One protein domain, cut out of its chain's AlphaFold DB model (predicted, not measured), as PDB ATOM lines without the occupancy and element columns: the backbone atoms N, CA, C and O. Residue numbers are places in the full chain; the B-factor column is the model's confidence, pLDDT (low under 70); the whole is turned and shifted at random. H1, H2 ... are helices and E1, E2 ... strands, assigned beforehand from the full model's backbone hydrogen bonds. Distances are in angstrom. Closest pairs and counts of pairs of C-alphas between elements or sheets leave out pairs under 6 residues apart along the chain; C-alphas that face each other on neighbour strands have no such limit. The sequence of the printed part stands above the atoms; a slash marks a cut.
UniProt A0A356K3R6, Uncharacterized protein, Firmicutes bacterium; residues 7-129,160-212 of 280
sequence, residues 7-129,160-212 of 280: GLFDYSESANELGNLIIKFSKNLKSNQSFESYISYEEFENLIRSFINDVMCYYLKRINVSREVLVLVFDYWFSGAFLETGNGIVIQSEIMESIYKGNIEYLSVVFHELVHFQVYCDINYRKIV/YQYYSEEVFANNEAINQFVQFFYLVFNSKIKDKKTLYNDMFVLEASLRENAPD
ATOM      1  N   GLY A   7     159.679  87.996 138.917       93.81
ATOM      2  CA  GLY A   7     160.431  86.957 139.614       93.81
ATOM      3  C   GLY A   7     159.562  85.982 140.413       93.81
ATOM      4  O   GLY A   7     160.037  84.895 140.746       93.81
ATOM      5  N   LEU A   8     158.292  86.310 140.678       95.50
ATOM      6  CA  LEU A   8     157.308  85.344 141.176       95.50
ATOM      7  C   LEU A   8     157.105  84.204 140.167       95.50
ATOM      8  O   LEU A   8     157.014  83.047 140.568       95.50
ATOM      9  N   PHE A   9     157.077  84.505 138.866       93.38
ATOM     10  CA  PHE A   9     156.877  83.503 137.813       93.38
ATOM     11  C   PHE A   9     158.146  82.686 137.516       93.38
ATOM     12  O   PHE A   9     158.036  81.578 137.001       93.38
ATOM     13  N   ASP A  10     159.331  83.168 137.898       92.62
ATOM     14  CA  ASP A  10     160.554  82.348 137.942       92.62
ATOM     15  C   ASP A  10     160.633  81.472 139.213       92.62
ATOM     16  O   ASP A  10     161.408  80.515 139.266       92.62
ATOM     17  N   TYR A  11     159.862  81.801 140.256       95.31
ATOM     18  CA  TYR A  11     159.857  81.100 141.545       95.31
ATOM     19  C   TYR A  11     158.747  80.046 141.677       95.31
ATOM     20  O   TYR A  11     158.978  79.005 142.288       95.31
ATOM     21  N   SER A  12     157.558  80.325 141.139       96.62
ATOM     22  CA  SER A  12     156.322  79.587 141.409       96.62
ATOM     23  C   SER A  12     155.793  78.857 140.173       96.62
ATOM     24  O   SER A  12     155.437  79.465 139.157       96.62
ATOM     25  N   GLU A  13     155.672  77.534 140.282       95.38
ATOM     26  CA  GLU A  13     154.989  76.709 139.282       95.38
ATOM     27  C   GLU A  13     153.475  76.981 139.302       95.38
ATOM     28  O   GLU A  13     152.879  77.206 138.250       95.38
ATOM     29  N   SER A  14     152.873  77.114 140.488       97.00
ATOM     30  CA  SER A  14     151.435  77.373 140.636       97.00
ATOM     31  C   SER A  14     150.993  78.734 140.064       97.00
ATOM     32  O   SER A  14     149.944  78.821 139.427       97.00
ATOM     33  N   ALA A  15     151.814  79.789 140.163       95.44
ATOM     34  CA  ALA A  15     151.557  81.074 139.502       95.44
ATOM     35  C   ALA A  15     151.581  80.954 137.966       95.44
ATOM     36  O   ALA A  15     150.763  81.573 137.275       95.44
ATOM     37  N   ASN A  16     152.475  80.122 137.416       93.62
ATOM     38  CA  ASN A  16     152.490  79.811 135.985       93.62
ATOM     39  C   ASN A  16     151.256  79.006 135.571       93.62
ATOM     40  O   ASN A  16     150.649  79.312 134.543       93.62
ATOM     41  N   GLU A  17     150.874  77.983 136.331       95.25
ATOM     42  CA  GLU A  17     149.699  77.158 136.042       95.25
ATOM     43  C   GLU A  17     148.402  77.969 136.098       95.25
ATOM     44  O   GLU A  17     147.633  77.938 135.133       95.25
ATOM     45  N   LEU A  18     148.209  78.776 137.146       94.62
ATOM     46  CA  LEU A  18     147.074  79.688 137.285       94.62
ATOM     47  C   LEU A  18     147.033  80.709 136.141       94.62
ATOM     48  O   LEU A  18     145.993  80.884 135.507       94.62
ATOM     49  N   GLY A  19     148.171  81.314 135.790       90.81
ATOM     50  CA  GLY A  19     148.267  82.203 134.631       90.81
ATOM     51  C   GLY A  19     147.881  81.512 133.318       90.81
ATOM     52  O   GLY A  19     147.062  82.019 132.550       90.81
ATOM     53  N   ASN A  20     148.410  80.312 133.065       89.75
ATOM     54  CA  ASN A  20     148.072  79.522 131.879       89.75
ATOM     55  C   ASN A  20     146.588  79.098 131.862       89.75
ATOM     56  O   ASN A  20     145.995  79.036 130.781       89.75
ATOM     57  N   LEU A  21     145.975  78.828 133.019       90.75
ATOM     58  CA  LEU A  21     144.548  78.520 133.164       90.75
ATOM     59  C   LEU A  21     143.677  79.743 132.834       90.75
ATOM     60  O   LEU A  21     142.780  79.645 131.995       90.75
ATOM     61  N   ILE A  22     144.006  80.910 133.390       87.50
ATOM     62  CA  ILE A  22     143.343  82.194 133.102       87.50
ATOM     63  C   ILE A  22     143.435  82.547 131.608       87.50
ATOM     64  O   ILE A  22     142.479  83.061 131.035       87.50
ATOM     65  N   ILE A  23     144.528  82.195 130.925       83.06
ATOM     66  CA  ILE A  23     144.677  82.392 129.471       83.06
ATOM     67  C   ILE A  23     143.852  81.404 128.634       83.06
ATOM     68  O   ILE A  23     143.431  81.749 127.526       83.06
ATOM     69  N   LYS A  24     143.642  80.167 129.104       82.69
ATOM     70  CA  LYS A  24     142.720  79.218 128.448       82.69
ATOM     71  C   LYS A  24     141.284  79.742 128.543       82.69
ATOM     72  O   LYS A  24     140.587  79.773 127.533       82.69
ATOM     73  N   PHE A  25     140.905  80.215 129.730       80.12
ATOM     74  CA  PHE A  25     139.615  80.831 130.024       80.12
ATOM     75  C   PHE A  25     139.381  82.112 129.202       80.12
ATOM     76  O   PHE A  25     138.391  82.208 128.476       80.12
ATOM     77  N   SER A  26     140.326  83.063 129.212       73.81
ATOM     78  CA  SER A  26     140.137  84.383 128.588       73.81
ATOM     79  C   SER A  26     139.911  84.323 127.072       73.81
ATOM     80  O   SER A  26     139.120  85.086 126.516       73.81
ATOM     81  N   LYS A  27     140.531  83.356 126.386       66.81
ATOM     82  CA  LYS A  27     140.347  83.133 124.940       66.81
ATOM     83  C   LYS A  27     138.922  82.718 124.555       66.81
ATOM     84  O   LYS A  27     138.569  82.838 123.383       66.81
ATOM     85  N   ASN A  28     138.112  82.276 125.519       56.84
ATOM     86  CA  ASN A  28     136.767  81.739 125.314       56.84
ATOM     87  C   ASN A  28     135.646  82.579 125.973       56.84
ATOM     88  O   ASN A  28     134.493  82.146 125.982       56.84
ATOM     89  N   LEU A  29     135.942  83.814 126.416       50.81
ATOM     90  CA  LEU A  29     135.032  84.771 127.093       50.81
ATOM     91  C   LEU A  29     133.718  85.138 126.365       50.81
ATOM     92  O   LEU A  29     132.921  85.916 126.877       50.81
ATOM     93  N   LYS A  30     133.447  84.596 125.172       48.81
ATOM     94  CA  LYS A  30     132.202  84.835 124.413       48.81
ATOM     95  C   LYS A  30     131.038  83.922 124.826       48.81
ATOM     96  O   LYS A  30     130.039  83.843 124.114       48.81
ATOM     97  N   SER A  31     131.173  83.218 125.943       49.25
ATOM     98  CA  SER A  31     130.157  82.331 126.511       49.25
ATOM     99  C   SER A  31     130.345  82.225 128.022       49.25
ATOM    100  O   SER A  31     131.481  82.284 128.487       49.25
ATOM    101  N   ASN A  32     129.249  82.038 128.762       55.19
ATOM    102  CA  ASN A  32     129.245  81.841 130.215       55.19
ATOM    103  C   ASN A  32     129.945  80.513 130.560       55.19
ATOM    104  O   ASN A  32     129.295  79.470 130.624       55.19
ATOM    105  N   GLN A  33     131.269  80.535 130.707       67.38
ATOM    106  CA  GLN A  33     132.079  79.357 131.009       67.38
ATOM    107  C   GLN A  33     132.563  79.371 132.454       67.38
ATOM    108  O   GLN A  33     132.906  80.413 133.001       67.38
ATOM    109  N   SER A  34     132.633  78.170 133.013       83.25
ATOM    110  CA  SER A  34     133.242  77.843 134.298       83.25
ATOM    111  C   SER A  34     134.616  77.199 134.068       83.25
ATOM    112  O   SER A  34     134.873  76.625 132.998       83.25
ATOM    113  N   PHE A  35     135.501  77.247 135.067       89.25
ATOM    114  CA  PHE A  35     136.780  76.533 135.038       89.25
ATOM    115  C   PHE A  35     136.604  75.001 134.976       89.25
ATOM    116  O   PHE A  35     137.518  74.324 134.503       89.25
ATOM    117  N   GLU A  36     135.404  74.477 135.274       88.81
ATOM    118  CA  GLU A  36     134.958  73.086 135.026       88.81
ATOM    119  C   GLU A  36     135.316  72.540 133.632       88.81
ATOM    120  O   GLU A  36     135.496  71.338 133.455       88.81
ATOM    121  N   SER A  37     135.420  73.408 132.619       86.44
ATOM    122  CA  SER A  37     135.782  73.008 131.248       86.44
ATOM    123  C   SER A  37     137.281  72.716 131.050       86.44
ATOM    124  O   SER A  37     137.687  72.351 129.945       86.44
ATOM    125  N   TYR A  38     138.113  72.908 132.079       89.81
ATOM    126  CA  TYR A  38     139.579  72.911 131.975       89.81
ATOM    127  C   TYR A  38     140.313  72.159 133.094       89.81
ATOM    128  O   TYR A  38     141.461  71.766 132.878       89.81
ATOM    129  N   ILE A  39     139.699  72.031 134.273       95.00
ATOM    130  CA  ILE A  39     140.291  71.520 135.520       95.00
ATOM    131  C   ILE A  39     139.152  71.091 136.467       95.00
ATOM    132  O   ILE A  39     138.064  71.664 136.392       95.00
ATOM    133  N   SER A  40     139.355  70.097 137.338       97.00
ATOM    134  CA  SER A  40     138.358  69.757 138.368       97.00
ATOM    135  C   SER A  40     138.387  70.740 139.546       97.00
ATOM    136  O   SER A  40     139.367  71.456 139.742       97.00
ATOM    137  N   TYR A  41     137.327  70.767 140.366       96.50
ATOM    138  CA  TYR A  41     137.269  71.651 141.538       96.50
ATOM    139  C   TYR A  41     138.393  71.358 142.548       96.50
ATOM    140  O   TYR A  41     139.006  72.284 143.065       96.50
ATOM    141  N   GLU A  42     138.711  70.080 142.792       97.12
ATOM    142  CA  GLU A  42     139.777  69.684 143.725       97.12
ATOM    143  C   GLU A  42     141.162  70.127 143.225       97.12
ATOM    144  O   GLU A  42     141.951  70.684 143.986       97.12
ATOM    145  N   GLU A  43     141.455  69.942 141.936       97.75
ATOM    146  CA  GLU A  43     142.695  70.439 141.325       97.75
ATOM    147  C   GLU A  43     142.747  71.978 141.334       97.75
ATOM    148  O   GLU A  43     143.797  72.557 141.604       97.75
ATOM    149  N   PHE A  44     141.617  72.651 141.091       97.25
ATOM    150  CA  PHE A  44     141.512  74.111 141.104       97.25
ATOM    151  C   PHE A  44     141.727  74.708 142.501       97.25
ATOM    152  O   PHE A  44     142.521  75.634 142.652       97.25
ATOM    153  N   GLU A  45     141.070  74.173 143.535       97.50
ATOM    154  CA  GLU A  45     141.256  74.640 144.911       97.50
ATOM    155  C   GLU A  45     142.710  74.439 145.353       97.50
ATOM    156  O   GLU A  45     143.329  75.361 145.890       97.50
ATOM    157  N   ASN A  46     143.297  73.271 145.070       97.94
ATOM    158  CA  ASN A  46     144.704  73.013 145.372       97.94
ATOM    159  C   ASN A  46     145.643  73.964 144.608       97.94
ATOM    160  O   ASN A  46     146.619  74.436 145.193       97.94
ATOM    161  N   LEU A  47     145.334  74.321 143.356       98.12
ATOM    162  CA  LEU A  47     146.089  75.306 142.572       98.12
ATOM    163  C   LEU A  47     146.028  76.710 143.198       98.12
ATOM    164  O   LEU A  47     147.076  77.325 143.400       98.12
ATOM    165  N   ILE A  48     144.842  77.207 143.570       97.75
ATOM    166  CA  ILE A  48     144.703  78.517 144.235       97.75
ATOM    167  C   ILE A  48     145.400  78.516 145.601       97.75
ATOM    168  O   ILE A  48     146.125  79.457 145.924       97.75
ATOM    169  N   ARG A  49     145.255  77.448 146.395       98.12
ATOM    170  CA  ARG A  49     145.926  77.325 147.699       98.12
ATOM    171  C   ARG A  49     147.450  77.275 147.568       98.12
ATOM    172  O   ARG A  49     148.145  77.867 148.393       98.12
ATOM    173  N   SER A  50     147.961  76.627 146.520       98.12
ATOM    174  CA  SER A  50     149.394  76.594 146.196       98.12
ATOM    175  C   SER A  50     149.900  77.962 145.744       98.12
ATOM    176  O   SER A  50     150.932  78.405 146.233       98.12
ATOM    177  N   PHE A  51     149.137  78.681 144.914       98.06
ATOM    178  CA  PHE A  51     149.460  80.047 144.488       98.06
ATOM    179  C   PHE A  51     149.580  81.013 145.674       98.06
ATOM    180  O   PHE A  51     150.565  81.743 145.776       98.06
ATOM    181  N   ILE A  52     148.629  80.979 146.610       98.06
ATOM    182  CA  ILE A  52     148.682  81.798 147.832       98.06
ATOM    183  C   ILE A  52     149.937  81.458 148.650       98.06
ATOM    184  O   ILE A  52     150.669  82.359 149.061       98.06
ATOM    185  N   ASN A  53     150.213  80.165 148.850       97.69
ATOM    186  CA  ASN A  53     151.384  79.694 149.592       97.69
ATOM    187  C   ASN A  53     152.694  80.165 148.936       97.69
ATOM    188  O   ASN A  53     153.544  80.746 149.611       97.69
ATOM    189  N   ASP A  54     152.816  79.996 147.618       97.69
ATOM    190  CA  ASP A  54     153.978  80.414 146.837       97.69
ATOM    191  C   ASP A  54     154.198  81.929 146.899       97.69
ATOM    192  O   ASP A  54     155.332  82.355 147.105       97.69
ATOM    193  N   VAL A  55     153.153  82.760 146.785       98.00
ATOM    194  CA  VAL A  55     153.289  84.225 146.913       98.00
ATOM    195  C   VAL A  55     153.776  84.609 148.313       98.00
ATOM    196  O   VAL A  55     154.708  85.410 148.438       98.00
ATOM    197  N   MET A  56     153.207  84.015 149.369       97.81
ATOM    198  CA  MET A  56     153.640  84.276 150.747       97.81
ATOM    199  C   MET A  56     155.097  83.835 150.963       97.81
ATOM    200  O   MET A  56     155.921  84.624 151.433       97.81
ATOM    201  N   CYS A  57     155.457  82.615 150.556       97.31
ATOM    202  CA  CYS A  57     156.817  82.079 150.648       97.31
ATOM    203  C   CYS A  57     157.830  82.887 149.821       97.31
ATOM    204  O   CYS A  57     158.932  83.172 150.299       97.31
ATOM    205  N   TYR A  58     157.457  83.318 148.613       97.75
ATOM    206  CA  TYR A  58     158.268  84.180 147.755       97.75
ATOM    207  C   TYR A  58     158.559  85.526 148.420       97.75
ATOM    208  O   TYR A  58     159.692  86.019 148.379       97.75
ATOM    209  N   TYR A  59     157.551  86.108 149.071       97.62
ATOM    210  CA  TYR A  59     157.698  87.343 149.827       97.62
ATOM    211  C   TYR A  59     158.634  87.160 151.025       97.62
ATOM    212  O   TYR A  59     159.653  87.847 151.106       97.62
ATOM    213  N   LEU A  60     158.357  86.180 151.900       96.94
ATOM    214  CA  LEU A  60     159.187  85.853 153.070       96.94
ATOM    215  C   LEU A  60     160.657  85.629 152.682       96.94
ATOM    216  O   LEU A  60     161.562  86.193 153.304       96.94
ATOM    217  N   LYS A  61     160.899  84.891 151.593       96.56
ATOM    218  CA  LYS A  61     162.231  84.643 151.028       96.56
ATOM    219  C   LYS A  61     162.930  85.931 150.580       96.56
ATOM    220  O   LYS A  61     164.093  86.127 150.929       96.56
ATOM    221  N   ARG A  62     162.249  86.825 149.848       96.75
ATOM    222  CA  ARG A  62     162.811  88.125 149.416       96.75
ATOM    223  C   ARG A  62     163.147  89.055 150.586       96.75
ATOM    224  O   ARG A  62     164.053  89.875 150.453       96.75
ATOM    225  N   ILE A  63     162.462  88.914 151.721       96.31
ATOM    226  CA  ILE A  63     162.686  89.729 152.929       96.31
ATOM    227  C   ILE A  63     163.581  89.034 153.972       96.31
ATOM    228  O   ILE A  63     163.787  89.573 155.058       96.31
ATOM    229  N   ASN A  64     164.129  87.858 153.638       96.75
ATOM    230  CA  ASN A  64     164.972  87.019 154.494       96.75
ATOM    231  C   ASN A  64     164.320  86.648 155.847       96.75
ATOM    232  O   ASN A  64     164.970  86.649 156.894       96.75
ATOM    233  N   VAL A  65     163.027  86.318 155.821       95.50
ATOM    234  CA  VAL A  65     162.273  85.787 156.966       95.50
ATOM    235  C   VAL A  65     161.983  84.305 156.736       95.50
ATOM    236  O   VAL A  65     161.567  83.904 155.653       95.50
ATOM    237  N   SER A  66     162.180  83.485 157.768       92.81
ATOM    238  CA  SER A  66     161.802  82.070 157.770       92.81
ATOM    239  C   SER A  66     160.650  81.868 158.752       92.81
ATOM    240  O   SER A  66     160.840  81.948 159.965       92.81
ATOM    241  N   ARG A  67     159.442  81.669 158.217       91.12
ATOM    242  CA  ARG A  67     158.222  81.347 158.966       91.12
ATOM    243  C   ARG A  67     157.350  80.458 158.085       91.12
ATOM    244  O   ARG A  67     157.280  80.686 156.880       91.12
ATOM    245  N   GLU A  68     156.718  79.450 158.673       92.06
ATOM    246  CA  GLU A  68     155.744  78.616 157.962       92.06
ATOM    247  C   GLU A  68     154.508  79.447 157.587       92.06
ATOM    248  O   GLU A  68     154.179  80.423 158.269       92.06
ATOM    249  N   VAL A  69     153.846  79.079 156.491       94.56
ATOM    250  CA  VAL A  69     152.615  79.717 156.002       94.56
ATOM    251  C   VAL A  69     151.500  78.679 155.928       94.56
ATOM    252  O   VAL A  69     151.754  77.504 155.658       94.56
ATOM    253  N   LEU A  70     150.263  79.108 156.162       93.62
ATOM    254  CA  LEU A  70     149.095  78.230 156.192       93.62
ATOM    255  C   LEU A  70     148.014  78.752 155.241       93.62
ATOM    256  O   LEU A  70     147.663  79.923 155.302       93.62
ATOM    257  N   VAL A  71     147.459  77.892 154.382       95.00
ATOM    258  CA  VAL A  71     146.364  78.277 153.474       95.00
ATOM    259  C   VAL A  71     145.200  77.302 153.602       95.00
ATOM    260  O   VAL A  71     145.341  76.099 153.337       95.00
ATOM    261  N   LEU A  72     144.048  77.829 154.016       93.06
ATOM    262  CA  LEU A  72     142.832  77.075 154.316       93.06
ATOM    263  C   LEU A  72     141.653  77.566 153.470       93.06
ATOM    264  O   LEU A  72     141.519  78.758 153.210       93.06
ATOM    265  N   VAL A  73     140.779  76.630 153.105       92.00
ATOM    266  CA  VAL A  73     139.486  76.894 152.463       92.00
ATOM    267  C   VAL A  73     138.430  76.142 153.267       92.00
ATOM    268  O   VAL A  73     138.588  74.944 153.495       92.00
ATOM    269  N   PHE A  74     137.423  76.849 153.783       89.69
ATOM    270  CA  PHE A  74     136.307  76.274 154.548       89.69
ATOM    271  C   PHE A  74     135.159  77.284 154.716       89.69
ATOM    272  O   PHE A  74     135.280  78.452 154.343       89.69
ATOM    273  N   ASP A  75     134.043  76.836 155.289       86.00
ATOM    274  CA  ASP A  75     132.881  77.677 155.589       86.00
ATOM    275  C   ASP A  75     133.207  78.665 156.724       86.00
ATOM    276  O   ASP A  75     133.366  78.278 157.887       86.00
ATOM    277  N   TYR A  76     133.307  79.953 156.396       80.06
ATOM    278  CA  TYR A  76     133.676  81.019 157.330       80.06
ATOM    279  C   TYR A  76     132.715  82.215 157.231       80.06
ATOM    280  O   TYR A  76     131.974  82.346 156.262       80.06
ATOM    281  N   TRP A  77     132.689  83.076 158.254       77.75
ATOM    282  CA  TRP A  77     131.766  84.226 158.331       77.75
ATOM    283  C   TRP A  77     132.209  85.449 157.507       77.75
ATOM    284  O   TRP A  77     131.475  86.431 157.435       77.75
ATOM    285  N   PHE A  78     133.401  85.392 156.915       83.00
ATOM    286  CA  PHE A  78     133.993  86.435 156.084       83.00
ATOM    287  C   PHE A  78     134.533  85.796 154.799       83.00
ATOM    288  O   PHE A  78     134.986  84.650 154.833       83.00
ATOM    289  N   SER A  79     134.522  86.546 153.693       85.94
ATOM    290  CA  SER A  79     134.991  86.105 152.367       85.94
ATOM    291  C   SER A  79     136.442  85.597 152.372       85.94
ATOM    292  O   SER A  79     136.793  84.678 151.628       85.94
ATOM    293  N   GLY A  80     137.269  86.180 153.238       89.50
ATOM    294  CA  GLY A  80     138.619  85.747 153.571       89.50
ATOM    295  C   GLY A  80     139.013  86.226 154.972       89.50
ATOM    296  O   GLY A  80     138.214  86.875 155.653       89.50
ATOM    297  N   ALA A  81     140.208  85.837 155.428       91.56
ATOM    298  CA  ALA A  81     140.903  86.471 156.552       91.56
ATOM    299  C   ALA A  81     142.395  86.093 156.618       91.56
ATOM    300  O   ALA A  81     142.747  84.907 156.649       91.56
ATOM    301  N   PHE A  82     143.273  87.086 156.776       93.44
ATOM    302  CA  PHE A  82     144.657  86.895 157.205       93.44
ATOM    303  C   PHE A  82     144.766  86.740 158.732       93.44
ATOM    304  O   PHE A  82     144.324  87.576 159.521       93.44
ATOM    305  N   LEU A  83     145.417  85.663 159.164       90.75
ATOM    306  CA  LEU A  83     145.599  85.285 160.563       90.75
ATOM    307  C   LEU A  83     147.042  85.573 161.012       90.75
ATOM    308  O   LEU A  83     147.915  84.713 160.884       90.75
ATOM    309  N   GLU A  84     147.297  86.753 161.591       86.31
ATOM    310  CA  GLU A  84     148.643  87.198 162.025       86.31
ATOM    311  C   GLU A  84     149.397  86.182 162.908       86.31
ATOM    312  O   GLU A  84     150.622  86.040 162.828       86.31
ATOM    313  N   THR A  85     148.672  85.464 163.770       81.94
ATOM    314  CA  THR A  85     149.225  84.452 164.683       81.94
ATOM    315  C   THR A  85     149.641  83.185 163.936       81.94
ATOM    316  O   THR A  85     150.777  82.730 164.087       81.94
ATOM    317  N   GLY A  86     148.759  82.658 163.084       78.38
ATOM    318  CA  GLY A  86     149.010  81.482 162.246       78.38
ATOM    319  C   GLY A  86     149.898  81.745 161.024       78.38
ATOM    320  O   GLY A  86     150.366  80.787 160.421       78.38
ATOM    321  N   ASN A  87     150.141  83.014 160.671       88.19
ATOM    322  CA  ASN A  87     150.787  83.432 159.419       88.19
ATOM    323  C   ASN A  87     150.120  82.803 158.187       88.19
ATOM    324  O   ASN A  87     150.782  82.236 157.318       88.19
ATOM    325  N   GLY A  88     148.790  82.842 158.159       93.69
ATOM    326  CA  GLY A  88     148.008  82.105 157.180       93.69
ATOM    327  C   GLY A  88     146.809  82.868 156.658       93.69
ATOM    328  O   GLY A  88     146.353  83.816 157.288       93.69
ATOM    329  N   ILE A  89     146.313  82.433 155.507       96.25
ATOM    330  CA  ILE A  89     145.156  83.002 154.822       96.25
ATOM    331  C   ILE A  89     144.035  81.961 154.805       96.25
ATOM    332  O   ILE A  89     144.238  80.801 154.430       96.25
ATOM    333  N   VAL A  90     142.851  82.393 155.225       95.00
ATOM    334  CA  VAL A  90     141.583  81.685 155.046       95.00
ATOM    335  C   VAL A  90     140.863  82.305 153.854       95.00
ATOM    336  O   VAL A  90     140.798  83.527 153.762       95.00
ATOM    337  N   ILE A  91     140.304  81.479 152.972       96.44
ATOM    338  CA  ILE A  91     139.346  81.891 151.936       96.44
ATOM    339  C   ILE A  91     138.040  81.123 152.165       96.44
ATOM    340  O   ILE A  91     138.065  79.930 152.474       96.44
ATOM    341  N   GLN A  92     136.896  81.787 152.020       95.69
ATOM    342  CA  GLN A  92     135.595  81.137 152.158       95.69
ATOM    343  C   GLN A  92     135.349  80.144 151.004       95.69
ATOM    344  O   GLN A  92     135.620  80.442 149.838       95.69
ATOM    345  N   SER A  93     134.774  78.983 151.318       94.19
ATOM    346  CA  SER A  93     134.307  77.974 150.349       94.19
ATOM    347  C   SER A  93     133.467  78.570 149.208       94.19
ATOM    348  O   SER A  93     133.776  78.371 148.034       94.19
ATOM    349  N   GLU A  94     132.457  79.378 149.538       94.75
ATOM    350  CA  GLU A  94     131.558  80.026 148.568       94.75
ATOM    351  C   GLU A  94     132.295  80.966 147.593       94.75
ATOM    352  O   GLU A  94     131.913  81.081 146.424       94.75
ATOM    353  N   ILE A  95     133.382  81.605 148.041       94.88
ATOM    354  CA  ILE A  95     134.238  82.469 147.214       94.88
ATOM    355  C   ILE A  95     135.069  81.615 146.251       94.88
ATOM    356  O   ILE A  95     135.108  81.907 145.056       94.88
ATOM    357  N   MET A  96     135.663  80.516 146.732       95.19
ATOM    358  CA  MET A  96     136.399  79.567 145.887       95.19
ATOM    359  C   MET A  96     135.499  78.951 144.805       95.19
ATOM    360  O   MET A  96     135.857  78.944 143.625       95.19
ATOM    361  N   GLU A  97     134.292  78.512 145.180       94.88
ATOM    362  CA  GLU A  97     133.268  78.053 144.238       94.88
ATOM    363  C   GLU A  97     132.868  79.139 143.229       94.88
ATOM    364  O   GLU A  97     132.647  78.833 142.055       94.88
ATOM    365  N   SER A  98     132.758  80.399 143.655       93.44
ATOM    366  CA  SER A  98     132.372  81.510 142.776       93.44
ATOM    367  C   SER A  98     133.444  81.807 141.732       93.44
ATOM    368  O   SER A  98     133.107  81.934 140.550       93.44
ATOM    369  N   ILE A  99     134.726  81.821 142.119       93.44
ATOM    370  CA  ILE A  99     135.843  81.952 141.172       93.44
ATOM    371  C   ILE A  99     135.843  80.762 140.206       93.44
ATOM    372  O   ILE A  99     135.889  80.969 138.994       93.44
ATOM    373  N   TYR A 100     135.726  79.528 140.715       94.56
ATOM    374  CA  TYR A 100     135.689  78.307 139.899       94.56
ATOM    375  C   TYR A 100     134.562  78.336 138.854       94.56
ATOM    376  O   TYR A 100     134.795  78.000 137.696       94.56
ATOM    377  N   LYS A 101     133.377  78.846 139.209       92.06
ATOM    378  CA  LYS A 101     132.230  79.031 138.295       92.06
ATOM    379  C   LYS A 101     132.431  80.124 137.230       92.06
ATOM    380  O   LYS A 101     131.551  80.308 136.394       92.06
ATOM    381  N   GLY A 102     133.573  80.817 137.232       87.38
ATOM    382  CA  GLY A 102     133.980  81.796 136.220       87.38
ATOM    383  C   GLY A 102     133.916  83.262 136.662       87.38
ATOM    384  O   GLY A 102     134.281  84.135 135.876       87.38
ATOM    385  N   ASN A 103     133.498  83.546 137.902       87.31
ATOM    386  CA  ASN A 103     133.413  84.903 138.462       87.31
ATOM    387  C   ASN A 103     134.812  85.341 138.936       87.31
ATOM    388  O   ASN A 103     135.147  85.337 140.123       87.31
ATOM    389  N   ILE A 104     135.688  85.593 137.963       84.94
ATOM    390  CA  ILE A 104     137.136  85.756 138.133       84.94
ATOM    391  C   ILE A 104     137.516  86.966 139.002       84.94
ATOM    392  O   ILE A 104     138.573  86.967 139.630       84.94
ATOM    393  N   GLU A 105     136.644  87.968 139.087       84.12
ATOM    394  CA  GLU A 105     136.770  89.158 139.926       84.12
ATOM    395  C   GLU A 105     136.868  88.837 141.426       84.12
ATOM    396  O   GLU A 105     137.533  89.571 142.156       84.12
ATOM    397  N   TYR A 106     136.318  87.707 141.885       90.00
ATOM    398  CA  TYR A 106     136.441  87.261 143.279       90.00
ATOM    399  C   TYR A 106     137.868  86.837 143.666       90.00
ATOM    400  O   TYR A 106     138.165  86.741 144.857       90.00
ATOM    401  N   LEU A 107     138.796  86.681 142.709       91.12
ATOM    402  CA  LEU A 107     140.229  86.589 143.028       91.12
ATOM    403  C   LEU A 107     140.737  87.842 143.758       91.12
ATOM    404  O   LEU A 107     141.708  87.735 144.499       91.12
ATOM    405  N   SER A 108     140.082  89.001 143.622       89.62
ATOM    406  CA  SER A 108     140.416  90.205 144.401       89.62
ATOM    407  C   SER A 108     140.414  89.965 145.918       89.62
ATOM    408  O   SER A 108     141.269  90.521 146.601       89.62
ATOM    409  N   VAL A 109     139.560  89.068 146.435       92.88
ATOM    410  CA  VAL A 109     139.567  88.639 147.849       92.88
ATOM    411  C   VAL A 109     140.892  87.957 148.206       92.88
ATOM    412  O   VAL A 109     141.491  88.249 149.234       92.88
ATOM    413  N   VAL A 110     141.419  87.108 147.321       95.94
ATOM    414  CA  VAL A 110     142.726  86.459 147.516       95.94
ATOM    415  C   VAL A 110     143.858  87.492 147.557       95.94
ATOM    416  O   VAL A 110     144.751  87.396 148.398       95.94
ATOM    417  N   PHE A 111     143.817  88.509 146.690       96.19
ATOM    418  CA  PHE A 111     144.803  89.595 146.708       96.19
ATOM    419  C   PHE A 111     144.655  90.515 147.933       96.19
ATOM    420  O   PHE A 111     145.668  90.985 148.443       96.19
ATOM    421  N   HIS A 112     143.442  90.711 148.455       94.81
ATOM    422  CA  HIS A 112     143.171  91.454 149.692       94.81
ATOM    423  C   HIS A 112     143.863  90.807 150.902       94.81
ATOM    424  O   HIS A 112     144.665  91.459 151.575       94.81
ATOM    425  N   GLU A 113     143.675  89.501 151.116       96.62
ATOM    426  CA  GLU A 113     144.341  88.788 152.219       96.62
ATOM    427  C   GLU A 113     145.870  88.736 152.057       96.62
ATOM    428  O   GLU A 113     146.617  88.840 153.035       96.62
ATOM    429  N   LEU A 114     146.361  88.631 150.816       97.75
ATOM    430  CA  LEU A 114     147.793  88.720 150.520       97.75
ATOM    431  C   LEU A 114     148.367  90.104 150.864       97.75
ATOM    432  O   LEU A 114     149.493  90.175 151.363       97.75
ATOM    433  N   VAL A 115     147.615  91.196 150.672       96.69
ATOM    434  CA  VAL A 115     148.041  92.541 151.096       96.69
ATOM    435  C   VAL A 115     148.054  92.677 152.619       96.69
ATOM    436  O   VAL A 115     149.023  93.222 153.142       96.69
ATOM    437  N   HIS A 116     147.078  92.134 153.355       96.25
ATOM    438  CA  HIS A 116     147.152  92.093 154.825       96.25
ATOM    439  C   HIS A 116     148.418  91.367 155.314       96.25
ATOM    440  O   HIS A 116     149.148  91.872 156.175       96.25
ATOM    441  N   PHE A 117     148.747  90.227 154.700       97.50
ATOM    442  CA  PHE A 117     150.006  89.521 154.938       97.50
ATOM    443  C   PHE A 117     151.249  90.373 154.592       97.50
ATOM    444  O   PHE A 117     152.209  90.404 155.374       97.50
ATOM    445  N   GLN A 118     151.245  91.103 153.466       96.38
ATOM    446  CA  GLN A 118     152.332  92.027 153.119       96.38
ATOM    447  C   GLN A 118     152.480  93.122 154.178       96.38
ATOM    448  O   GLN A 118     153.583  93.327 154.678       96.38
ATOM    449  N   VAL A 119     151.398  93.819 154.530       95.31
ATOM    450  CA  VAL A 119     151.390  94.931 155.494       95.31
ATOM    451  C   VAL A 119     151.916  94.471 156.851       95.31
ATOM    452  O   VAL A 119     152.752  95.146 157.458       95.31
ATOM    453  N   TYR A 120     151.511  93.282 157.301       95.62
ATOM    454  CA  TYR A 120     152.058  92.650 158.497       95.62
ATOM    455  C   TYR A 120     153.584  92.458 158.413       95.62
ATOM    456  O   TYR A 120     154.300  92.776 159.367       95.62
ATOM    457  N   CYS A 121     154.105  91.991 157.276       95.94
ATOM    458  CA  CYS A 121     155.543  91.815 157.058       95.94
ATOM    459  C   CYS A 121     156.307  93.146 156.917       95.94
ATOM    460  O   CYS A 121     157.424  93.281 157.432       95.94
ATOM    461  N   ASP A 122     155.703  94.135 156.258       96.00
ATOM    462  CA  ASP A 122     156.232  95.484 156.045       96.00
ATOM    463  C   ASP A 122     156.385  96.240 157.371       96.00
ATOM    464  O   ASP A 122     157.419  96.876 157.606       96.00
ATOM    465  N   ILE A 123     155.410  96.095 158.275       95.62
ATOM    466  CA  ILE A 123     155.441  96.663 159.627       95.62
ATOM    467  C   ILE A 123     156.444  95.919 160.522       95.62
ATOM    468  O   ILE A 123     157.346  96.551 161.078       95.62
ATOM    469  N   ASN A 124     156.307  94.596 160.669       94.75
ATOM    470  CA  ASN A 124     156.989  93.846 161.733       94.75
ATOM    471  C   ASN A 124     158.425  93.423 161.387       94.75
ATOM    472  O   ASN A 124     159.305  93.479 162.251       94.75
ATOM    473  N   TYR A 125     158.682  93.009 160.142       95.19
ATOM    474  CA  TYR A 125     159.981  92.460 159.729       95.19
ATOM    475  C   TYR A 125     160.831  93.477 158.970       95.19
ATOM    476  O   TYR A 125     161.971  93.734 159.355       95.19
ATOM    477  N   ARG A 126     160.277  94.091 157.917       95.75
ATOM    478  CA  ARG A 126     160.994  95.092 157.105       95.75
ATOM    479  C   ARG A 126     161.058  96.468 157.770       95.75
ATOM    480  O   ARG A 126     161.906  97.272 157.390       95.75
ATOM    481  N   LYS A 127     160.189  96.727 158.756       95.69
ATOM    482  CA  LYS A 127     160.149  97.954 159.571       95.69
ATOM    483  C   LYS A 127     160.021  99.241 158.745       95.69
ATOM    484  O   LYS A 127     160.581 100.276 159.117       95.69
ATOM    485  N   ILE A 128     159.289  99.163 157.630       94.44
ATOM    486  CA  ILE A 128     159.059 100.277 156.697       94.44
ATOM    487  C   ILE A 128     158.393 101.431 157.427       94.44
ATOM    488  O   ILE A 128     157.500 101.207 158.236       94.44
ATOM    489  N   VAL A 129     158.807 102.651 157.091       94.06
ATOM    490  CA  VAL A 129     158.175 103.892 157.534       94.06
ATOM    491  C   VAL A 129     157.669 104.641 156.300       94.06
ATOM    492  O   VAL A 129     158.448 105.261 155.579       94.06
ATOM    493  N   TYR A 160     134.740  98.001 160.858       68.88
ATOM    494  CA  TYR A 160     135.961  97.377 160.321       68.88
ATOM    495  C   TYR A 160     136.269  97.814 158.877       68.88
ATOM    496  O   TYR A 160     137.355  98.316 158.623       68.88
ATOM    497  N   GLN A 161     135.267  97.829 157.991       66.88
ATOM    498  CA  GLN A 161     135.324  98.353 156.611       66.88
ATOM    499  C   GLN A 161     135.838  99.807 156.445       66.88
ATOM    500  O   GLN A 161     135.989 100.286 155.324       66.88
ATOM    501  N   TYR A 162     136.057 100.548 157.537       70.19
ATOM    502  CA  TYR A 162     136.631 101.897 157.548       70.19
ATOM    503  C   TYR A 162     138.000 101.976 158.249       70.19
ATOM    504  O   TYR A 162     138.509 103.089 158.425       70.19
ATOM    505  N   TYR A 163     138.588 100.854 158.680       79.38
ATOM    506  CA  TYR A 163     139.962 100.793 159.181       79.38
ATOM    507  C   TYR A 163     140.950 101.111 158.066       79.38
ATOM    508  O   TYR A 163     140.824 100.624 156.946       79.38
ATOM    509  N   SER A 164     142.006 101.836 158.407       82.25
ATOM    510  CA  SER A 164     143.056 102.223 157.464       82.25
ATOM    511  C   SER A 164     143.741 101.024 156.794       82.25
ATOM    512  O   SER A 164     144.232 101.163 155.684       82.25
ATOM    513  N   GLU A 165     143.752  99.852 157.439       87.44
ATOM    514  CA  GLU A 165     144.294  98.615 156.861       87.44
ATOM    515  C   GLU A 165     143.367  98.011 155.805       87.44
ATOM    516  O   GLU A 165     143.811  97.722 154.704       87.44
ATOM    517  N   GLU A 166     142.078  97.894 156.113       87.06
ATOM    518  CA  GLU A 166     141.067  97.277 155.249       87.06
ATOM    519  C   GLU A 166     140.867  98.100 153.969       87.06
ATOM    520  O   GLU A 166     140.801  97.555 152.867       87.06
ATOM    521  N   VAL A 167     140.814  99.437 154.073       84.12
ATOM    522  CA  VAL A 167     140.671 100.288 152.876       84.12
ATOM    523  C   VAL A 167     141.985 100.386 152.079       84.12
ATOM    524  O   VAL A 167     141.938 100.537 150.859       84.12
ATOM    525  N   PHE A 168     143.152 100.212 152.717       87.44
ATOM    526  CA  PHE A 168     144.427 100.045 152.003       87.44
ATOM    527  C   PHE A 168     144.469  98.702 151.260       87.44
ATOM    528  O   PHE A 168     144.761  98.673 150.066       87.44
ATOM    529  N   ALA A 169     144.112  97.604 151.935       91.12
ATOM    530  CA  ALA A 169     144.084  96.260 151.371       91.12
ATOM    531  C   ALA A 169     143.140  96.168 150.171       91.12
ATOM    532  O   ALA A 169     143.537  95.651 149.134       91.12
ATOM    533  N   ASN A 170     141.943  96.759 150.247       87.06
ATOM    534  CA  ASN A 170     141.024  96.847 149.108       87.06
ATOM    535  C   ASN A 170     141.628  97.580 147.894       87.06
ATOM    536  O   ASN A 170     141.509  97.102 146.767       87.06
ATOM    537  N   ASN A 171     142.306  98.713 148.102       85.38
ATOM    538  CA  ASN A 171     142.905  99.481 147.005       85.38
ATOM    539  C   ASN A 171     144.134  98.790 146.393       85.38
ATOM    540  O   ASN A 171     144.267  98.723 145.167       85.38
ATOM    541  N   GLU A 172     145.026  98.262 147.228       90.75
ATOM    542  CA  GLU A 172     146.257  97.607 146.781       90.75
ATOM    543  C   GLU A 172     145.995  96.190 146.242       90.75
ATOM    544  O   GLU A 172     146.700  95.752 145.336       90.75
ATOM    545  N   ALA A 173     144.932  95.502 146.676       91.81
ATOM    546  CA  ALA A 173     144.491  94.245 146.067       91.81
ATOM    547  C   ALA A 173     144.155  94.418 144.584       91.81
ATOM    548  O   ALA A 173     144.562  93.594 143.768       91.81
ATOM    549  N   ILE A 174     143.472  95.511 144.216       88.62
ATOM    550  CA  ILE A 174     143.193  95.846 142.813       88.62
ATOM    551  C   ILE A 174     144.512  96.066 142.058       88.62
ATOM    552  O   ILE A 174     144.681  95.530 140.965       88.62
ATOM    553  N   ASN A 175     145.475  96.780 142.652       89.44
ATOM    554  CA  ASN A 175     146.789  97.012 142.042       89.44
ATOM    555  C   ASN A 175     147.548  95.690 141.803       89.44
ATOM    556  O   ASN A 175     148.003  95.435 140.687       89.44
ATOM    557  N   GLN A 176     147.638  94.818 142.814       92.69
ATOM    558  CA  GLN A 176     148.322  93.520 142.724       92.69
ATOM    559  C   GLN A 176     147.600  92.538 141.781       92.69
ATOM    560  O   GLN A 176     148.259  91.802 141.046       92.69
ATOM    561  N   PHE A 177     146.265  92.558 141.731       90.12
ATOM    562  CA  PHE A 177     145.455  91.739 140.820       90.12
ATOM    563  C   PHE A 177     145.625  92.172 139.353       90.12
ATOM    564  O   PHE A 177     145.885  91.335 138.485       90.12
ATOM    565  N   VAL A 178     145.574  93.481 139.077       85.75
ATOM    566  CA  VAL A 178     145.840  94.046 137.740       85.75
ATOM    567  C   VAL A 178     147.289  93.779 137.314       85.75
ATOM    568  O   VAL A 178     147.519  93.397 136.165       85.75
ATOM    569  N   GLN A 179     148.260  93.881 138.227       89.31
ATOM    570  CA  GLN A 179     149.665  93.540 137.971       89.31
ATOM    571  C   GLN A 179     149.861  92.040 137.682       89.31
ATOM    572  O   GLN A 179     150.578  91.680 136.748       89.31
ATOM    573  N   PHE A 180     149.183  91.147 138.409       90.81
ATOM    574  CA  PHE A 180     149.189  89.712 138.105       90.81
ATOM    575  C   PHE A 180     148.652  89.445 136.692       90.81
ATOM    576  O   PHE A 180     149.303  88.764 135.898       90.81
ATOM    577  N   PHE A 181     147.520  90.057 136.332       86.06
ATOM    578  CA  PHE A 181     146.923  89.926 134.999       86.06
ATOM    579  C   PHE A 181     147.822  90.512 133.903       86.06
ATOM    580  O   PHE A 181     147.956  89.905 132.835       86.06
ATOM    581  N   TYR A 182     148.507  91.627 134.177       84.81
ATOM    582  CA  TYR A 182     149.508  92.194 133.276       84.81
ATOM    583  C   TYR A 182     150.612  91.188 132.953       84.81
ATOM    584  O   TYR A 182     150.881  90.933 131.781       84.81
ATOM    585  N   LEU A 183     151.237  90.586 133.968       87.81
ATOM    586  CA  LEU A 183     152.376  89.681 133.792       87.81
ATOM    587  C   LEU A 183     151.971  88.356 133.128       87.81
ATOM    588  O   LEU A 183     152.638  87.898 132.188       87.81
ATOM    589  N   VAL A 184     150.826  87.797 133.534       85.81
ATOM    590  CA  VAL A 184     150.207  86.620 132.905       85.81
ATOM    591  C   VAL A 184     150.001  86.849 131.406       85.81
ATOM    592  O   VAL A 184     150.413  86.022 130.591       85.81
ATOM    593  N   PHE A 185     149.414  87.978 131.004       78.06
ATOM    594  CA  PHE A 185     149.101  88.211 129.596       78.06
ATOM    595  C   PHE A 185     150.250  88.803 128.772       78.06
ATOM    596  O   PHE A 185     150.429  88.377 127.632       78.06
ATOM    597  N   ASN A 186     151.066  89.721 129.295       76.31
ATOM    598  CA  ASN A 186     152.200  90.326 128.573       76.31
ATOM    599  C   ASN A 186     153.237  89.269 128.148       76.31
ATOM    600  O   ASN A 186     153.847  89.391 127.086       76.31
ATOM    601  N   SER A 187     153.377  88.181 128.915       68.56
ATOM    602  CA  SER A 187     154.249  87.051 128.567       68.56
ATOM    603  C   SER A 187     153.672  86.097 127.499       68.56
ATOM    604  O   SER A 187     154.393  85.220 127.016       68.56
ATOM    605  N   LYS A 188     152.391  86.229 127.100       66.25
ATOM    606  CA  LYS A 188     151.674  85.220 126.276       66.25
ATOM    607  C   LYS A 188     150.779  85.791 125.155       66.25
ATOM    608  O   LYS A 188     150.479  85.067 124.203       66.25
ATOM    609  N   ILE A 189     150.360  87.059 125.218       63.53
ATOM    610  CA  ILE A 189     149.544  87.764 124.212       63.53
ATOM    611  C   ILE A 189     150.426  88.748 123.436       63.53
ATOM    612  O   ILE A 189     151.049  89.636 124.009       63.53
ATOM    613  N   LYS A 190     150.468  88.608 122.104       56.22
ATOM    614  CA  LYS A 190     151.315  89.451 121.237       56.22
ATOM    615  C   LYS A 190     150.696  90.799 120.857       56.22
ATOM    616  O   LYS A 190     151.441  91.705 120.497       56.22
ATOM    617  N   ASP A 191     149.371  90.944 120.925       67.56
ATOM    618  CA  ASP A 191     148.725  92.246 120.748       67.56
ATOM    619  C   ASP A 191     148.583  92.972 122.090       67.56
ATOM    620  O   ASP A 191     147.663  92.724 122.870       67.56
ATOM    621  N   LYS A 192     149.497  93.915 122.325       65.38
ATOM    622  CA  LYS A 192     149.489  94.769 123.515       65.38
ATOM    623  C   LYS A 192     148.278  95.706 123.581       65.38
ATOM    624  O   LYS A 192     147.957  96.163 124.674       65.38
ATOM    625  N   LYS A 193     147.608  96.007 122.459       68.69
ATOM    626  CA  LYS A 193     146.487  96.959 122.439       68.69
ATOM    627  C   LYS A 193     145.194  96.338 122.964       68.69
ATOM    628  O   LYS A 193     144.541  96.963 123.792       68.69
ATOM    629  N   THR A 194     144.840  95.133 122.513       67.31
ATOM    630  CA  THR A 194     143.670  94.414 123.054       67.31
ATOM    631  C   THR A 194     143.864  94.148 124.550       67.31
ATOM    632  O   THR A 194     143.003  94.524 125.335       67.31
ATOM    633  N   LEU A 195     145.044  93.656 124.960       66.81
ATOM    634  CA  LEU A 195     145.365  93.443 126.377       66.81
ATOM    635  C   LEU A 195     145.164  94.705 127.236       66.81
ATOM    636  O   LEU A 195     144.500  94.646 128.265       66.81
ATOM    637  N   TYR A 196     145.715  95.846 126.812       67.31
ATOM    638  CA  TYR A 196     145.590  97.096 127.565       67.31
ATOM    639  C   TYR A 196     144.125  97.536 127.729       67.31
ATOM    640  O   TYR A 196     143.736  97.991 128.801       67.31
ATOM    641  N   ASN A 197     143.303  97.375 126.687       70.38
ATOM    642  CA  ASN A 197     141.880  97.710 126.748       70.38
ATOM    643  C   ASN A 197     141.115  96.797 127.719       70.38
ATOM    644  O   ASN A 197     140.354  97.297 128.544       70.38
ATOM    645  N   ASP A 198     141.322  95.481 127.630       68.62
ATOM    646  CA  ASP A 198     140.616  94.503 128.465       68.62
ATOM    647  C   ASP A 198     141.006  94.661 129.949       68.62
ATOM    648  O   ASP A 198     140.145  94.626 130.829       68.62
ATOM    649  N   MET A 199     142.287  94.932 130.228       72.19
ATOM    650  CA  MET A 199     142.763  95.287 131.571       72.19
ATOM    651  C   MET A 199     142.156  96.590 132.092       72.19
ATOM    652  O   MET A 199     141.751  96.636 133.248       72.19
ATOM    653  N   PHE A 200     142.080  97.637 131.266       72.75
ATOM    654  CA  PHE A 200     141.505  98.921 131.675       72.75
ATOM    655  C   PHE A 200     140.015  98.791 132.034       72.75
ATOM    656  O   PHE A 200     139.556  99.418 132.984       72.75
ATOM    657  N   VAL A 201     139.266  97.941 131.321       74.69
ATOM    658  CA  VAL A 201     137.866  97.629 131.656       74.69
ATOM    659  C   VAL A 201     137.763  96.853 132.975       74.69
ATOM    660  O   VAL A 201     136.905  97.178 133.794       74.69
ATOM    661  N   LEU A 202     138.644  95.873 133.214       74.19
ATOM    662  CA  LEU A 202     138.697  95.140 134.486       74.19
ATOM    663  C   LEU A 202     139.032  96.073 135.661       74.19
ATOM    664  O   LEU A 202     138.316  96.082 136.657       74.19
ATOM    665  N   GLU A 203     140.079  96.891 135.531       80.75
ATOM    666  CA  GLU A 203     140.484  97.859 136.554       80.75
ATOM    667  C   GLU A 203     139.369  98.871 136.847       80.75
ATOM    668  O   GLU A 203     139.052  99.108 138.011       80.75
ATOM    669  N   ALA A 204     138.733  99.432 135.812       79.00
ATOM    670  CA  ALA A 204     137.625 100.369 135.980       79.00
ATOM    671  C   ALA A 204     136.431  99.728 136.708       79.00
ATOM    672  O   ALA A 204     135.909 100.329 137.641       79.00
ATOM    673  N   SER A 205     136.047  98.499 136.342       77.38
ATOM    674  CA  SER A 205     134.942  97.761 136.979       77.38
ATOM    675  C   SER A 205     135.211  97.450 138.460       77.38
ATOM    676  O   SER A 205     134.318  97.547 139.304       77.38
ATOM    677  N   LEU A 206     136.463  97.137 138.810       75.75
ATOM    678  CA  LEU A 206     136.880  96.939 140.201       75.75
ATOM    679  C   LEU A 206     136.872  98.261 140.985       75.75
ATOM    680  O   LEU A 206     136.362  98.311 142.102       75.75
ATOM    681  N   ARG A 207     137.405  99.344 140.403       79.88
ATOM    682  CA  ARG A 207     137.487 100.660 141.063       79.88
ATOM    683  C   ARG A 207     136.143 101.386 141.163       79.88
ATOM    684  O   ARG A 207     135.971 102.149 142.104       79.88
ATOM    685  N   GLU A 208     135.184 101.136 140.271       77.44
ATOM    686  CA  GLU A 208     133.811 101.672 140.374       77.44
ATOM    687  C   GLU A 208     133.094 101.191 141.650       77.44
ATOM    688  O   GLU A 208     132.248 101.898 142.194       77.44
ATOM    689  N   ASN A 209     133.480 100.019 142.165       66.12
ATOM    690  CA  ASN A 209     132.952  99.435 143.397       66.12
ATOM    691  C   ASN A 209     133.858  99.676 144.627       66.12
ATOM    692  O   ASN A 209     133.522  99.239 145.729       66.12
ATOM    693  N   ALA A 210     134.993 100.366 144.466       65.19
ATOM    694  CA  ALA A 210     135.908 100.680 145.561       65.19
ATOM    695  C   ALA A 210     135.452 101.949 146.322       65.19
ATOM    696  O   ALA A 210     135.105 102.946 145.688       65.19
ATOM    697  N   PRO A 211     135.466 101.965 147.670       62.69
ATOM    698  CA  PRO A 211     135.128 103.164 148.441       62.69
ATOM    699  C   PRO A 211     136.110 104.326 148.215       62.69
ATOM    700  O   PRO A 211     137.312 104.102 148.065       62.69
ATOM    701  N   ASP A 212     135.627 105.574 148.284       66.19
ATOM    702  CA  ASP A 212     136.489 106.763 148.199       66.19
ATOM    703  C   ASP A 212     137.504 106.791 149.360       66.19
ATOM    704  O   ASP A 212     137.152 106.984 150.531       66.19
TER     705      ASP A 212
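What this domain is: This is residues 7 to 129 and 160 to 212 of the 280 residues of an uncharacterized protein of Firmicutes bacterium (UniProt A0A356K3R6). A small three-stranded sheet is covered on one face by two long helices, H3 and H5, side by side along its strands, and a helical hairpin, H6 and H7, packs on the side of H5 away from the sheet, H6 crossing H5. H2 packs on H3 with its residues 14 to 18 and also on the last part of H6, short H1 sits near the end of H3, and H4 turns off the end of E3 beside the start of H5. The 176 printed residues hold seven named helices and three named strands, in the order H1 H2 H3 E1 E2 E3 H4 H5 H6 H7, and the class is mostly helix. The sheet runs E1 E3 E2 and is mixed. The whole is compact, with a radius of gyration of the C-alphas of 16.0 A, and rounded, spanning 45 by 35 by 34 A.

Where its parts are: H1, residues 7 to 11, begins at C-alpha 7 at (160.431, 86.957, 139.614). H2, residues 13 to 26, measures 19.8 A from first to last C-alpha, and H3, residues 41 to 62, 31.4 A. The strands are E1, residues 70 to 74, 13.0 A; E2, residues 80 to 83, 9.9 A; and E3, residues 88 to 92, 13.4 A. H4, residues 93 to 100, follows at once and measures 10.5 A. H5, residues 104 to 124, begins at C-alpha 104 at (137.136, 85.756, 138.133) and measures 31.9 A. After the cut come H6, residues 164 to 186, 32.6 A, and H7, residues 192 to 208, 24.0 A, ending at C-alpha 208 at (133.811, 101.672, 140.374).

How they stand to each other: H3 is the hub, touching H1, H2, H4 and H5. H3, H4 and H5 on one face of the sheet make two layers, helices over strands. H3 has a height over the sheet of 9.2 A and lies over E1, and H5 has a height of 8.7 A and lies over E2; both run along the strands. H3 and H5 touch at a shallow tilt of 27 degrees, the same way, the closest C-alphas being those of Met 56 and Leu 114, 7.3 A apart. E1 and E3 are parallel neighbours, with N 89 and O 70 2.9 A apart, within hydrogen-bond range. E2 and E3 form a hairpin, antiparallel, with N 83 and O 88 2.8 A apart, within that range. H2 touches H3 at a steep tilt of 51 degrees, opposite ways, closest at the C-alphas of Ser 14 and Phe 51, 5.1 A. H5 and H6 touch at a steep tilt of 61 degrees, opposite ways, closest at the C-alphas of Phe 111 and Ala 173, 4.7 A. H6 and H7 form a helical hairpin at a shallow tilt of 17 degrees, closest at the C-alphas of Val 178 and Glu 203, 6.7 A. H3 is apart from H6 and from H7. Every O i to N i+4 pair is within hydrogen-bond range in H1, H2, H3, H4 and H7; in H5 it is 14 of 17 and in H6 18 of 19.

The domain as a whole: The two C-alphas farthest apart, those of Ser 31 and Lys 127, are 47.3 A from each other. Residues 130 to 159 are not printed, and C-alphas 129 and 160 are 23.3 A apart across this cut. The link from H2 to H3 is long, with 14 residues. The mean pLDDT of the printed part is 86.8; it is under 70 at residues 27 to 33, 160 to 161, 187 to 196, 198 and 209 to 212.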